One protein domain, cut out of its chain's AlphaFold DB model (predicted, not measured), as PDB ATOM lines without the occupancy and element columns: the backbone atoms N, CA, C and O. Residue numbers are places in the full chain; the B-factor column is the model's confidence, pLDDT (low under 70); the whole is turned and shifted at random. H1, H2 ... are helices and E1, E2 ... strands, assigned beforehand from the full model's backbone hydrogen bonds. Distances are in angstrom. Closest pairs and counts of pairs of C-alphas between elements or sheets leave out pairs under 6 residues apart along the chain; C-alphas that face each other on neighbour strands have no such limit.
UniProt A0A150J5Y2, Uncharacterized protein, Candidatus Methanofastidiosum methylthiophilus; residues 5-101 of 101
ATOM      1  N   ILE A   5       1.216  44.438 -15.644       91.38
ATOM      2  CA  ILE A   5       0.401  44.288 -14.432       91.38
ATOM      3  C   ILE A   5       0.301  45.586 -13.614       91.38
ATOM      4  O   ILE A   5      -0.643  45.743 -12.840       91.38
ATOM      5  N   PHE A   6       1.249  46.518 -13.764       91.06
ATOM      6  CA  PHE A   6       1.219  47.822 -13.101       91.06
ATOM      7  C   PHE A   6       0.340  48.848 -13.827       91.06
ATOM      8  O   PHE A   6      -0.104  49.805 -13.190       91.06
ATOM      9  N   ASP A   7      -0.012  48.599 -15.089       92.12
ATOM     10  CA  ASP A   7      -0.873  49.478 -15.873       92.12
ATOM     11  C   ASP A   7      -2.311  49.436 -15.344       92.12
ATOM     12  O   ASP A   7      -2.916  48.373 -15.144       92.12
ATOM     13  N   LYS A   8      -2.899  50.620 -15.144       91.75
ATOM     14  CA  LYS A   8      -4.274  50.748 -14.645       91.75
ATOM     15  C   LYS A   8      -5.281  50.053 -15.563       91.75
ATOM     16  O   LYS A   8      -6.147  49.336 -15.074       91.75
ATOM     17  N   GLU A   9      -5.138  50.211 -16.877       95.06
ATOM     18  CA  GLU A   9      -6.045  49.615 -17.868       95.06
ATOM     19  C   GLU A   9      -6.066  48.083 -17.787       95.06
ATOM     20  O   GLU A   9      -7.122  47.459 -17.903       95.06
ATOM     21  N   VAL A  10      -4.908  47.468 -17.526       94.88
ATOM     22  CA  VAL A  10      -4.785  46.017 -17.344       94.88
ATOM     23  C   VAL A  10      -5.442  45.584 -16.039       94.88
ATOM     24  O   VAL A  10      -6.169  44.592 -16.025       94.88
ATOM     25  N   CYS A  11      -5.254  46.340 -14.954       94.12
ATOM     26  CA  CYS A  11      -5.935  46.074 -13.685       94.12
ATOM     27  C   CYS A  11      -7.462  46.154 -13.839       94.12
ATOM     28  O   CYS A  11      -8.166  45.235 -13.424       94.12
ATOM     29  N   ASP A  12      -7.967  47.209 -14.483       96.44
ATOM     30  CA  ASP A  12      -9.396  47.420 -14.726       96.44
ATOM     31  C   ASP A  12      -9.984  46.292 -15.591       96.44
ATOM     32  O   ASP A  12     -11.072  45.779 -15.310       96.44
ATOM     33  N   TYR A  13      -9.239  45.840 -16.606       97.31
ATOM     34  CA  TYR A  13      -9.605  44.676 -17.407       97.31
ATOM     35  C   TYR A  13      -9.680  43.400 -16.554       97.31
ATOM     36  O   TYR A  13     -10.692  42.706 -16.577       97.31
ATOM     37  N   LEU A  14      -8.654  43.091 -15.757       97.00
ATOM     38  CA  LEU A  14      -8.634  41.891 -14.911       97.00
ATOM     39  C   LEU A  14      -9.798  41.878 -13.907       97.00
ATOM     40  O   LEU A  14     -10.468  40.852 -13.758       97.00
ATOM     41  N   LEU A  15     -10.092  43.026 -13.290       97.00
ATOM     42  CA  LEU A  15     -11.244  43.197 -12.401       97.00
ATOM     43  C   LEU A  15     -12.565  42.931 -13.129       97.00
ATOM     44  O   LEU A  15     -13.414  42.193 -12.623       97.00
ATOM     45  N   LYS A  16     -12.727  43.473 -14.343       97.69
ATOM     46  CA  LYS A  16     -13.920  43.260 -15.178       97.69
ATOM     47  C   LYS A  16     -14.169  41.779 -15.486       97.69
ATOM     48  O   LYS A  16     -15.322  41.379 -15.623       97.69
ATOM     49  N   PHE A  17     -13.114  40.972 -15.578       97.06
ATOM     50  CA  PHE A  17     -13.193  39.532 -15.843       97.06
ATOM     51  C   PHE A  17     -13.134  38.660 -14.576       97.06
ATOM     52  O   PHE A  17     -12.982  37.443 -14.672       97.06
ATOM     53  N   GLY A  18     -13.309  39.253 -13.390       96.81
ATOM     54  CA  GLY A  18     -13.508  38.520 -12.136       96.81
ATOM     55  C   GLY A  18     -12.231  38.168 -11.373       96.81
ATOM     56  O   GLY A  18     -12.305  37.459 -10.369       96.81
ATOM     57  N   VAL A  19     -11.068  38.670 -11.795       97.38
ATOM     58  CA  VAL A  19      -9.856  38.603 -10.970       97.38
ATOM     59  C   VAL A  19     -10.021  39.571  -9.807       97.38
ATOM     60  O   VAL A  19     -10.421  40.714  -9.989       97.38
ATOM     61  N   THR A  20      -9.723  39.128  -8.593       96.38
ATOM     62  CA  THR A  20      -9.881  39.970  -7.401       96.38
ATOM     63  C   THR A  20      -8.715  40.948  -7.232       96.38
ATOM     64  O   THR A  20      -7.583  40.655  -7.619       96.38
ATOM     65  N   ASN A  21      -8.955  42.075  -6.548       94.62
ATOM     66  CA  ASN A  21      -7.886  43.000  -6.136       94.62
ATOM     67  C   ASN A  21      -6.758  42.285  -5.381       94.62
ATOM     68  O   ASN A  21      -5.587  42.574  -5.601       94.62
ATOM     69  N   LYS A  22      -7.106  41.305  -4.539       94.94
ATOM     70  CA  LYS A  22      -6.141  40.468  -3.822       94.94
ATOM     71  C   LYS A  22      -5.198  39.736  -4.778       94.94
ATOM     72  O   LYS A  22      -3.986  39.840  -4.633       94.94
ATOM     73  N   GLN A  23      -5.743  39.051  -5.783       95.44
ATOM     74  CA  GLN A  23      -4.941  38.328  -6.776       95.44
ATOM     75  C   GLN A  23      -4.058  39.273  -7.600       95.44
ATOM     76  O   GLN A  23      -2.898  38.957  -7.858       95.44
ATOM     77  N   ILE A  24      -4.574  40.447  -7.970       95.69
ATOM     78  CA  ILE A  24      -3.791  41.476  -8.670       95.69
ATOM     79  C   ILE A  24      -2.639  41.964  -7.780       95.69
ATOM     80  O   ILE A  24      -1.496  42.021  -8.231       95.69
ATOM     81  N   ASN A  25      -2.903  42.260  -6.507       95.56
ATOM     82  CA  ASN A  25      -1.880  42.694  -5.553       95.56
ATOM     83  C   ASN A  25      -0.843  41.598  -5.273       95.56
ATOM     84  O   ASN A  25       0.342  41.896  -5.112       95.56
ATOM     85  N   ASP A  26      -1.257  40.332  -5.248       95.31
ATOM     86  CA  ASP A  26      -0.358  39.188  -5.122       95.31
ATOM     87  C   ASP A  26       0.605  39.071  -6.307       95.31
ATOM     88  O   ASP A  26       1.807  38.862  -6.093       95.31
ATOM     89  N   LEU A  27       0.103  39.268  -7.529       94.50
ATOM     90  CA  LEU A  27       0.906  39.301  -8.752       94.50
ATOM     91  C   LEU A  27       1.869  40.492  -8.752       94.50
ATOM     92  O   LEU A  27       3.077  40.290  -8.871       94.50
ATOM     93  N   LYS A  28       1.366  41.712  -8.513       95.00
ATOM     94  CA  LYS A  28       2.189  42.933  -8.409       95.00
ATOM     95  C   LYS A  28       3.321  42.768  -7.402       95.00
ATOM     96  O   LYS A  28       4.467  43.093  -7.696       95.00
ATOM     97  N   PHE A  29       3.011  42.226  -6.224       95.81
ATOM     98  CA  PHE A  29       3.998  42.011  -5.171       95.81
ATOM     99  C   PHE A  29       5.084  41.029  -5.606       95.81
ATOM    100  O   PHE A  29       6.267  41.286  -5.396       95.81
ATOM    101  N   SER A  30       4.680  39.892  -6.174       95.06
ATOM    102  CA  SER A  30       5.613  38.835  -6.569       95.06
ATOM    103  C   SER A  30       6.534  39.316  -7.688       95.06
ATOM    104  O   SER A  30       7.749  39.151  -7.582       95.06
ATOM    105  N   ASN A  31       5.970  39.992  -8.693       94.56
ATOM    106  CA  ASN A  31       6.714  40.509  -9.836       94.56
ATOM    107  C   ASN A  31       7.677  41.620  -9.420       94.56
ATOM    108  O   ASN A  31       8.868  41.507  -9.698       94.56
ATOM    109  N   LEU A  32       7.212  42.643  -8.689       95.38
ATOM    110  CA  LEU A  32       8.097  43.725  -8.247       95.38
ATOM    111  C   LEU A  32       9.232  43.193  -7.372       95.38
ATOM    112  O   LEU A  32      10.392  43.506  -7.618       95.38
ATOM    113  N   LYS A  33       8.921  42.338  -6.387       96.06
ATOM    114  CA  LYS A  33       9.943  41.747  -5.516       96.06
ATOM    115  C   LYS A  33      11.014  41.018  -6.331       96.06
ATOM    116  O   LYS A  33      12.199  41.171  -6.042       96.06
ATOM    117  N   GLN A  34      10.603  40.216  -7.312       96.19
ATOM    118  CA  GLN A  34      11.530  39.446  -8.135       96.19
ATOM    119  C   GLN A  34      12.388  40.360  -9.020       96.19
ATOM    120  O   GLN A  34      13.612  40.252  -8.979       96.19
ATOM    121  N   LEU A  35      11.774  41.317  -9.721       94.56
ATOM    122  CA  LEU A  35      12.480  42.287 -10.566       94.56
ATOM    123  C   LEU A  35      13.498  43.119  -9.770       94.56
ATOM    124  O   LEU A  35      14.622  43.328 -10.229       94.56
ATOM    125  N   THR A  36      13.144  43.550  -8.555       96.25
ATOM    126  CA  THR A  36      14.073  44.252  -7.660       96.25
ATOM    127  C   THR A  36      15.266  43.374  -7.290       96.25
ATOM    128  O   THR A  36      16.405  43.829  -7.374       96.25
ATOM    129  N   ILE A  37      15.033  42.114  -6.900       97.69
ATOM    130  CA  ILE A  37      16.114  41.177  -6.559       97.69
ATOM    131  C   ILE A  37      17.035  40.956  -7.759       97.69
ATOM    132  O   ILE A  37      18.254  40.964  -7.600       97.69
ATOM    133  N   ASP A  38      16.473  40.771  -8.950       96.44
ATOM    134  CA  ASP A  38      17.256  40.510 -10.154       96.44
ATOM    135  C   ASP A  38      18.118  41.716 -10.538       96.44
ATOM    136  O   ASP A  38      19.292  41.541 -10.860       96.44
ATOM    137  N   ARG A  39      17.608  42.944 -10.385       95.69
ATOM    138  CA  ARG A  39      18.421  44.159 -10.547       95.69
ATOM    139  C   ARG A  39      19.588  44.214  -9.567       95.69
ATOM    140  O   ARG A  39      20.717  44.467  -9.979       95.69
ATOM    141  N   LEU A  40      19.337  43.952  -8.287       97.94
ATOM    142  CA  LEU A  40      20.393  43.957  -7.272       97.94
ATOM    143  C   LEU A  40      21.452  42.882  -7.550       97.94
ATOM    144  O   LEU A  40      22.639  43.137  -7.373       97.94
ATOM    145  N   LYS A  41      21.043  41.706  -8.043       98.38
ATOM    146  CA  LYS A  41      21.971  40.650  -8.474       98.38
ATOM    147  C   LYS A  41      22.813  41.060  -9.677       98.38
ATOM    148  O   LYS A  41      23.995  40.742  -9.703       98.38
ATOM    149  N   ILE A  42      22.226  41.745 -10.661       97.81
ATOM    150  CA  ILE A  42      22.973  42.265 -11.815       97.81
ATOM    151  C   ILE A  42      24.055  43.232 -11.333       97.81
ATOM    152  O   ILE A  42      25.216  43.056 -11.684       97.81
ATOM    153  N   ILE A  43      23.700  44.189 -10.474       97.88
ATOM    154  CA  ILE A  43      24.656  45.161  -9.926       97.88
ATOM    155  C   ILE A  43      25.756  44.456  -9.124       97.88
ATOM    156  O   ILE A  43      26.932  44.734  -9.338       97.88
ATOM    157  N   ALA A  44      25.394  43.512  -8.248       98.56
ATOM    158  CA  ALA A  44      26.366  42.731  -7.483       98.56
ATOM    159  C   ALA A  44      27.348  41.990  -8.402       98.56
ATOM    160  O   ALA A  44      28.555  42.087  -8.211       98.56
ATOM    161  N   LYS A  45      26.841  41.335  -9.451       98.62
ATOM    162  CA  LYS A  45      27.667  40.639 -10.441       98.62
ATOM    163  C   LYS A  45      28.608  41.591 -11.190       98.62
ATOM    164  O   LYS A  45      29.761  41.249 -11.411       98.62
ATOM    165  N   LEU A  46      28.138  42.775 -11.585       98.62
ATOM    166  CA  LEU A  46      28.985  43.769 -12.255       98.62
ATOM    167  C   LEU A  46      30.127  44.244 -11.349       98.62
ATOM    168  O   LEU A  46      31.243  44.415 -11.826       98.62
ATOM    169  N   LEU A  47      29.867  44.406 -10.048       98.25
ATOM    170  CA  LEU A  47      30.899  44.735  -9.062       98.25
ATOM    171  C   LEU A  47      31.909  43.592  -8.885       98.25
ATOM    172  O   LEU A  47      33.107  43.852  -8.853       98.25
ATOM    173  N   GLU A  48      31.439  42.344  -8.801       98.50
ATOM    174  CA  GLU A  48      32.296  41.148  -8.723       98.50
ATOM    175  C   GLU A  48      33.195  40.988  -9.961       98.50
ATOM    176  O   GLU A  48      34.328  40.530  -9.846       98.50
ATOM    177  N   GLU A  49      32.696  41.368 -11.140       98.50
ATOM    178  CA  GLU A  49      33.426  41.332 -12.414       98.50
ATOM    179  C   GLU A  49      34.244  42.612 -12.692       98.50
ATOM    180  O   GLU A  49      34.787  42.746 -13.787       98.50
ATOM    181  N   GLU A  50      34.319  43.548 -11.737       98.19
ATOM    182  CA  GLU A  50      35.020  44.842 -11.853       98.19
ATOM    183  C   GLU A  50      34.551  45.719 -13.040       98.19
ATOM    184  O   GLU A  50      35.297  46.538 -13.572       98.19
ATOM    185  N   LYS A  51      33.285  45.584 -13.458       98.31
ATOM    186  CA  LYS A  51      32.664  46.346 -14.560       98.31
ATOM    187  C   LYS A  51      31.979  47.613 -14.054       98.31
ATOM    188  O   LYS A  51      30.752  47.741 -14.087       98.31
ATOM    189  N   PHE A  52      32.762  48.550 -13.536       95.88
ATOM    190  CA  PHE A  52      32.234  49.725 -12.833       95.88
ATOM    191  C   PHE A  52      31.474  50.699 -13.740       95.88
ATOM    192  O   PHE A  52      30.493  51.301 -13.304       95.88
ATOM    193  N   GLU A  53      31.874  50.825 -15.004       96.75
ATOM    194  CA  GLU A  53      31.180  51.652 -15.994       96.75
ATOM    195  C   GLU A  53      29.769  51.116 -16.272       96.75
ATOM    196  O   GLU A  53      28.824  51.894 -16.391       96.75
ATOM    197  N   ASP A  54      29.596  49.793 -16.289       97.44
ATOM    198  CA  ASP A  54      28.292  49.168 -16.515       97.44
ATOM    199  C   ASP A  54      27.345  49.354 -15.321       97.44
ATOM    200  O   ASP A  54      26.128  49.413 -15.505       97.44
ATOM    201  N   VAL A  55      27.875  49.500 -14.097       96.62
ATOM    202  CA  VAL A  55      27.062  49.818 -12.910       96.62
ATOM    203  C   VAL A  55      26.354  51.161 -13.082       96.62
ATOM    204  O   VAL A  55      25.198  51.285 -12.679       96.62
ATOM    205  N   GLN A  56      26.992  52.140 -13.735       93.38
ATOM    206  CA  GLN A  56      26.411  53.469 -13.965       93.38
ATOM    207  C   GLN A  56      25.109  53.406 -14.778       93.38
ATOM    208  O   GLN A  56      24.214  54.215 -14.554       93.38
ATOM    209  N   ASN A  57      24.940  52.394 -15.641       94.56
ATOM    210  CA  ASN A  57      23.705  52.181 -16.408       94.56
ATOM    211  C   ASN A  57      22.494  51.810 -15.530       94.56
ATOM    212  O   ASN A  57      21.357  51.817 -16.003       94.56
ATOM    213  N   HIS A  58      22.726  51.456 -14.264       94.94
ATOM    214  CA  HIS A  58      21.692  51.122 -13.285       94.94
ATOM    215  C   HIS A  58      21.471  52.220 -12.242       94.94
ATOM    216  O   HIS A  58      20.679  52.028 -11.313       94.94
ATOM    217  N   LEU A  59      22.164  53.350 -12.377       93.81
ATOM    218  CA  LEU A  59      22.047  54.479 -11.474       93.81
ATOM    219  C   LEU A  59      21.287  55.622 -12.141       93.81
ATOM    220  O   LEU A  59      21.328  55.805 -13.356       93.81
ATOM    221  N   ALA A  60      20.612  56.416 -11.323       91.69
ATOM    222  CA  ALA A  60      20.077  57.701 -11.726       91.69
ATOM    223  C   ALA A  60      20.700  58.799 -10.876       91.69
ATOM    224  O   ALA A  60      20.981  58.616  -9.690       91.69
ATOM    225  N   TYR A  61      20.913  59.939 -11.518       89.44
ATOM    226  CA  TYR A  61      21.407  61.144 -10.880       89.44
ATOM    227  C   TYR A  61      20.261  61.864 -10.165       89.44
ATOM    228  O   TYR A  61      19.176  62.039 -10.730       89.44
ATOM    229  N   SER A  62      20.505  62.293  -8.931       84.06
ATOM    230  CA  SER A  62      19.608  63.152  -8.167       84.06
ATOM    231  C   SER A  62      20.301  64.495  -7.886       84.06
ATOM    232  O   SER A  62      21.241  64.548  -7.090       84.06
ATOM    233  N   PRO A  63      19.813  65.600  -8.492       74.12
ATOM    234  CA  PRO A  63      20.319  66.952  -8.239       74.12
ATOM    235  C   PRO A  63      19.828  67.532  -6.907       74.12
ATOM    236  O   PRO A  63      20.167  68.657  -6.561       74.12
ATOM    237  N   ALA A  64      18.962  66.815  -6.179       70.12
ATOM    238  CA  ALA A  64      18.433  67.282  -4.898       70.12
ATOM    239  C   ALA A  64      19.490  67.253  -3.777       70.12
ATOM    240  O   ALA A  64      19.229  67.757  -2.685       70.12
ATOM    241  N   GLY A  65      20.662  66.691  -4.072       61.88
ATOM    242  CA  GLY A  65      21.753  66.510  -3.141       61.88
ATOM    243  C   GLY A  65      21.506  65.368  -2.151       61.88
ATOM    244  O   GLY A  65      20.392  64.864  -1.988       61.88
ATOM    245  N   ASP A  66      22.558  64.934  -1.473       67.19
ATOM    246  CA  ASP A  66      22.453  64.206  -0.220       67.19
ATOM    247  C   ASP A  66      22.071  65.164   0.931       67.19
ATOM    248  O   ASP A  66      21.763  66.340   0.727       67.19
ATOM    249  N   GLY A  67      22.077  64.677   2.175       63.75
ATOM    250  CA  GLY A  67      21.772  65.511   3.346       63.75
ATOM    251  C   GLY A  67      22.721  66.704   3.557       63.75
ATOM    252  O   GLY A  67      22.451  67.523   4.435       63.75
ATOM    253  N   MET A  68      23.804  66.800   2.779       74.81
ATOM    254  CA  MET A  68      24.782  67.886   2.783       74.81
ATOM    255  C   MET A  68      24.670  68.798   1.553       74.81
ATOM    256  O   MET A  68      25.371  69.806   1.486       74.81
ATOM    257  N   GLY A  69      23.751  68.503   0.626       69.19
ATOM    258  CA  GLY A  69      23.539  69.279  -0.595       69.19
ATOM    259  C   GLY A  69      24.454  68.887  -1.755       69.19
ATOM    260  O   GLY A  69      24.496  69.623  -2.739       69.19
ATOM    261  N   ASP A  70      25.155  67.753  -1.659       76.31
ATOM    262  CA  ASP A  70      26.030  67.257  -2.720       76.31
ATOM    263  C   ASP A  70      25.283  66.299  -3.644       76.31
ATOM    264  O   ASP A  70      24.632  65.362  -3.184       76.31
ATOM    265  N   ASP A  71      25.402  66.506  -4.953       81.31
ATOM    266  CA  ASP A  71      24.861  65.619  -5.981       81.31
ATOM    267  C   ASP A  71      25.099  64.135  -5.670       81.31
ATOM    268  O   ASP A  71      26.225  63.713  -5.389       81.31
ATOM    269  N   ASN A  72      24.052  63.315  -5.781       86.50
ATOM    270  CA  ASN A  72      24.154  61.889  -5.499       86.50
ATOM    271  C   ASN A  72      23.574  61.014  -6.614       86.50
ATOM    272  O   ASN A  72      22.806  61.444  -7.475       86.50
ATOM    273  N   TYR A  73      23.982  59.748  -6.585       90.69
ATOM    274  CA  TYR A  73      23.462  58.703  -7.451       90.69
ATOM    275  C   TYR A  73      22.776  57.642  -6.602       90.69
ATOM    276  O   TYR A  73      23.239  57.298  -5.513       90.69
ATOM    277  N   TYR A  74      21.684  57.097  -7.118       91.88
ATOM    278  CA  TYR A  74      20.937  56.019  -6.479       91.88
ATOM    279  C   TYR A  74      20.618  54.933  -7.496       91.88
ATOM    280  O   TYR A  74      20.568  55.185  -8.700       91.88
ATOM    281  N   ILE A  75      20.399  53.709  -7.011       94.25
ATOM    282  CA  ILE A  75      19.959  52.614  -7.875       94.25
ATOM    283  C   ILE A  75      18.559  52.945  -8.375       94.25
ATOM    284  O   ILE A  75      17.626  53.085  -7.583       94.25
ATOM    285  N   PHE A  76      18.432  53.052  -9.689       92.88
ATOM    286  CA  PHE A  76      17.212  53.476 -10.345       92.88
ATOM    287  C   PHE A  76      16.234  52.309 -10.486       92.88
ATOM    288  O   PHE A  76      16.630  51.220 -10.909       92.88
ATOM    289  N   PHE A  77      14.960  52.526 -10.152       92.69
ATOM    290  CA  PHE A  77      13.884  51.528 -10.250       92.69
ATOM    291  C   PHE A  77      12.666  51.972 -11.072       92.69
ATOM    292  O   PHE A  77      11.766  51.161 -11.293       92.69
ATOM    293  N   TYR A  78      12.657  53.204 -11.584       88.31
ATOM    294  CA  TYR A  78      11.482  53.792 -12.242       88.31
ATOM    295  C   TYR A  78      11.041  53.031 -13.494       88.31
ATOM    296  O   TYR A  78       9.861  52.968 -13.810       88.31
ATOM    297  N   ASP A  79      11.974  52.395 -14.203       88.00
ATOM    298  CA  ASP A  79      11.665  51.593 -15.390       88.00
ATOM    299  C   ASP A  79      10.969  50.254 -15.074       88.00
ATOM    300  O   ASP A  79      10.497  49.587 -16.003       88.00
ATOM    301  N   LEU A  80      10.922  49.848 -13.797       87.88
ATOM    302  CA  LEU A  80      10.161  48.683 -13.342       87.88
ATOM    303  C   LEU A  80       8.696  49.030 -13.084       87.88
ATOM    304  O   LEU A  80       7.826  48.233 -13.431       87.88
ATOM    305  N   VAL A  81       8.443  50.178 -12.449       86.50
ATOM    306  CA  VAL A  81       7.110  50.674 -12.087       86.50
ATOM    307  C   VAL A  81       7.139  52.198 -12.051       86.50
ATOM    308  O   VAL A  81       7.929  52.790 -11.312       86.50
ATOM    309  N   ASP A  82       6.221  52.825 -12.784       85.44
ATOM    310  CA  ASP A  82       6.087  54.279 -12.809       85.44
ATOM    311  C   ASP A  82       5.895  54.846 -11.394       85.44
ATOM    312  O   ASP A  82       5.033  54.411 -10.627       85.44
ATOM    313  N   GLY A  83       6.703  55.849 -11.052       84.00
ATOM    314  CA  GLY A  83       6.650  56.524  -9.754       84.00
ATOM    315  C   GLY A  83       7.410  55.825  -8.624       84.00
ATOM    316  O   GLY A  83       7.372  56.319  -7.502       84.00
ATOM    317  N   ILE A  84       8.112  54.719  -8.898       89.62
ATOM    318  CA  ILE A  84       9.018  54.067  -7.942       89.62
ATOM    319  C   ILE A  84      10.458  54.383  -8.337       89.62
ATOM    320  O   ILE A  84      10.999  53.751  -9.237       89.62
ATOM    321  N   ASN A  85      11.099  55.352  -7.689       89.56
ATOM    322  CA  ASN A  85      12.415  55.813  -8.137       89.56
ATOM    323  C   ASN A  85      13.554  54.993  -7.537       89.56
ATOM    324  O   ASN A  85      14.481  54.614  -8.254       89.56
ATOM    325  N   ASP A  86      13.471  54.705  -6.241       92.44
ATOM    326  CA  ASP A  86      14.555  54.106  -5.470       92.44
ATOM    327  C   ASP A  86      14.122  52.843  -4.696       92.44
ATOM    328  O   ASP A  86      12.981  52.374  -4.757       92.44
ATOM    329  N   LEU A  87      15.062  52.255  -3.952       95.12
ATOM    330  CA  LEU A  87      14.803  51.048  -3.164       95.12
ATOM    331  C   LEU A  87      13.826  51.290  -1.998       95.12
ATOM    332  O   LEU A  87      13.114  50.365  -1.592       95.12
ATOM    333  N   ASN A  88      13.788  52.499  -1.436       94.69
ATOM    334  CA  ASN A  88      12.860  52.837  -0.363       94.69
ATOM    335  C   ASN A  88      11.423  52.910  -0.900       94.69
ATOM    336  O   ASN A  88      10.523  52.335  -0.283       94.69
ATOM    337  N   ASP A  89      11.222  53.504  -2.077       94.94
ATOM    338  CA  ASP A  89       9.944  53.499  -2.792       94.94
ATOM    339  C   ASP A  89       9.475  52.067  -3.068       94.94
ATOM    340  O   ASP A  89       8.338  51.714  -2.738       94.94
ATOM    341  N   VAL A  90      10.369  51.202  -3.572       96.38
ATOM    342  CA  VAL A  90      10.075  49.771  -3.772       96.38
ATOM    343  C   VAL A  90       9.602  49.137  -2.463       96.38
ATOM    344  O   VAL A  90       8.567  48.468  -2.422       96.38
ATOM    345  N   CYS A  91      10.345  49.338  -1.372       97.06
ATOM    346  CA  CYS A  91      10.020  48.758  -0.072       97.06
ATOM    347  C   CYS A  91       8.665  49.243   0.454       97.06
ATOM    348  O   CYS A  91       7.898  48.445   1.000       97.06
ATOM    349  N   ASN A  92       8.364  50.530   0.301       96.56
ATOM    350  CA  ASN A  92       7.092  51.106   0.719       96.56
ATOM    351  C   ASN A  92       5.940  50.550  -0.115       96.56
ATOM    352  O   ASN A  92       4.953  50.083   0.453       96.56
ATOM    353  N   TYR A  93       6.096  50.470  -1.436       95.62
ATOM    354  CA  TYR A  93       5.064  49.911  -2.298       95.62
ATOM    355  C   TYR A  93       4.822  48.418  -2.033       95.62
ATOM    356  O   TYR A  93       3.675  47.983  -1.918       95.62
ATOM    357  N   LEU A  94       5.876  47.626  -1.810       96.44
ATOM    358  CA  LEU A  94       5.744  46.222  -1.404       96.44
ATOM    359  C   LEU A  94       5.030  46.064  -0.052       96.44
ATOM    360  O   LEU A  94       4.244  45.125   0.112       96.44
ATOM    361  N   LYS A  95       5.273  46.959   0.917       96.44
ATOM    362  CA  LYS A  95       4.545  46.971   2.199       96.44
ATOM    363  C   LYS A  95       3.060  47.259   1.986       96.44
ATOM    364  O   LYS A  95       2.238  46.554   2.565       96.44
ATOM    365  N   GLU A  96       2.720  48.241   1.153       94.62
ATOM    366  CA  GLU A  96       1.326  48.573   0.843       94.62
ATOM    367  C   GLU A  96       0.614  47.429   0.121       94.62
ATOM    368  O   GLU A  96      -0.472  47.022   0.532       94.62
ATOM    369  N   LEU A  97       1.248  46.824  -0.885       93.88
ATOM    370  CA  LEU A  97       0.702  45.637  -1.541       93.88
ATOM    371  C   LEU A  97       0.474  44.514  -0.529       93.88
ATOM    372  O   LEU A  97      -0.593  43.917  -0.528       93.88
ATOM    373  N   LYS A  98       1.427  44.272   0.383       92.06
ATOM    374  CA  LYS A  98       1.314  43.231   1.415       92.06
ATOM    375  C   LYS A  98       0.167  43.464   2.405       92.06
ATOM    376  O   LYS A  98      -0.416  42.484   2.855       92.06
ATOM    377  N   LYS A  99      -0.155  44.716   2.744       91.12
ATOM    378  CA  LYS A  99      -1.313  45.059   3.595       91.12
ATOM    379  C   LYS A  99      -2.649  44.788   2.897       91.12
ATOM    380  O   LYS A  99      -3.624  44.485   3.571       91.12
ATOM    381  N   ASN A 100      -2.669  44.896   1.569       81.38
ATOM    382  CA  ASN A 100      -3.858  44.765   0.725       81.38
ATOM    383  C   ASN A 100      -3.956  43.388   0.027       81.38
ATOM    384  O   ASN A 100      -4.641  43.260  -0.994       81.38
ATOM    385  N   LYS A 101      -3.235  42.386   0.546       66.94
ATOM    386  CA  LYS A 101      -3.347  40.964   0.184       66.94
ATOM    387  C   LYS A 101      -4.391  40.251   1.036       66.94
ATOM    388  O   LYS A 101      -4.686  40.708   2.153       66.94
TER     389      LYS A 101
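What this domain is: This is residues 5 to 101 of the 101 residues of an uncharacterized protein of Candidatus Methanofastidiosum methylthiophilus (UniProt A0A150J5Y2). The long helix H2 makes the longest axis; H4 packs on its residues 25 to 36, H1 lies by its first end, and H3 by its last end leads into the E1-E2 hairpin. The printed part has 97 residues with four named helices and two named strands, H1 H2 H3 E1 E2 H4; the sheet E1 - E2 is antiparallel, the class mostly helix. It is loose, radius of gyration of the C-alphas 16.3 A, spanning 48 by 32 by 22 A.

Where its parts are: Find C-alpha 8 at (-4.274, 50.748, -14.645), where H1, residues 8 to 16, begins. H2, residues 21 to 48, runs 40.3 A; then come H3, 52 to 56, E1, 59 to 62, and E2, 72 to 75. H4, residues 87 to 99, runs 18.5 A to C-alpha 99 at (-1.313, 45.059, 3.595).

How they stand to each other: H2 is the hub. H1 and H2, a helical hairpin, only just touch, with 3 pairs of C-alphas within 8 A, closest Leu 15 and Asn 21, 7.1 A. H3 touches H2, closest C-alphas Ile 43 and Val 55, 6.0 A. H4 touches H2 at a shallow tilt of 26 degrees, opposite ways, closest C-alphas Asn 25 and Leu 97, 5.6 A. In the hairpin E1 and E2, N 60 and O 74 are within hydrogen-bond range, 2.9 A. Every O i to N i+4 pair is within range in H1, H2 and H4; H3 has 0 of 1, but 2 of 2 O i to N i+3 pairs.

The domain as a whole: The farthest C-alphas, Phe 17 and Met 68, are 50.9 A apart. The printed part has no cut; the link E2 to H4 is long. Look for pLDDT under 70 at residues 65 to 67, 69 and 101.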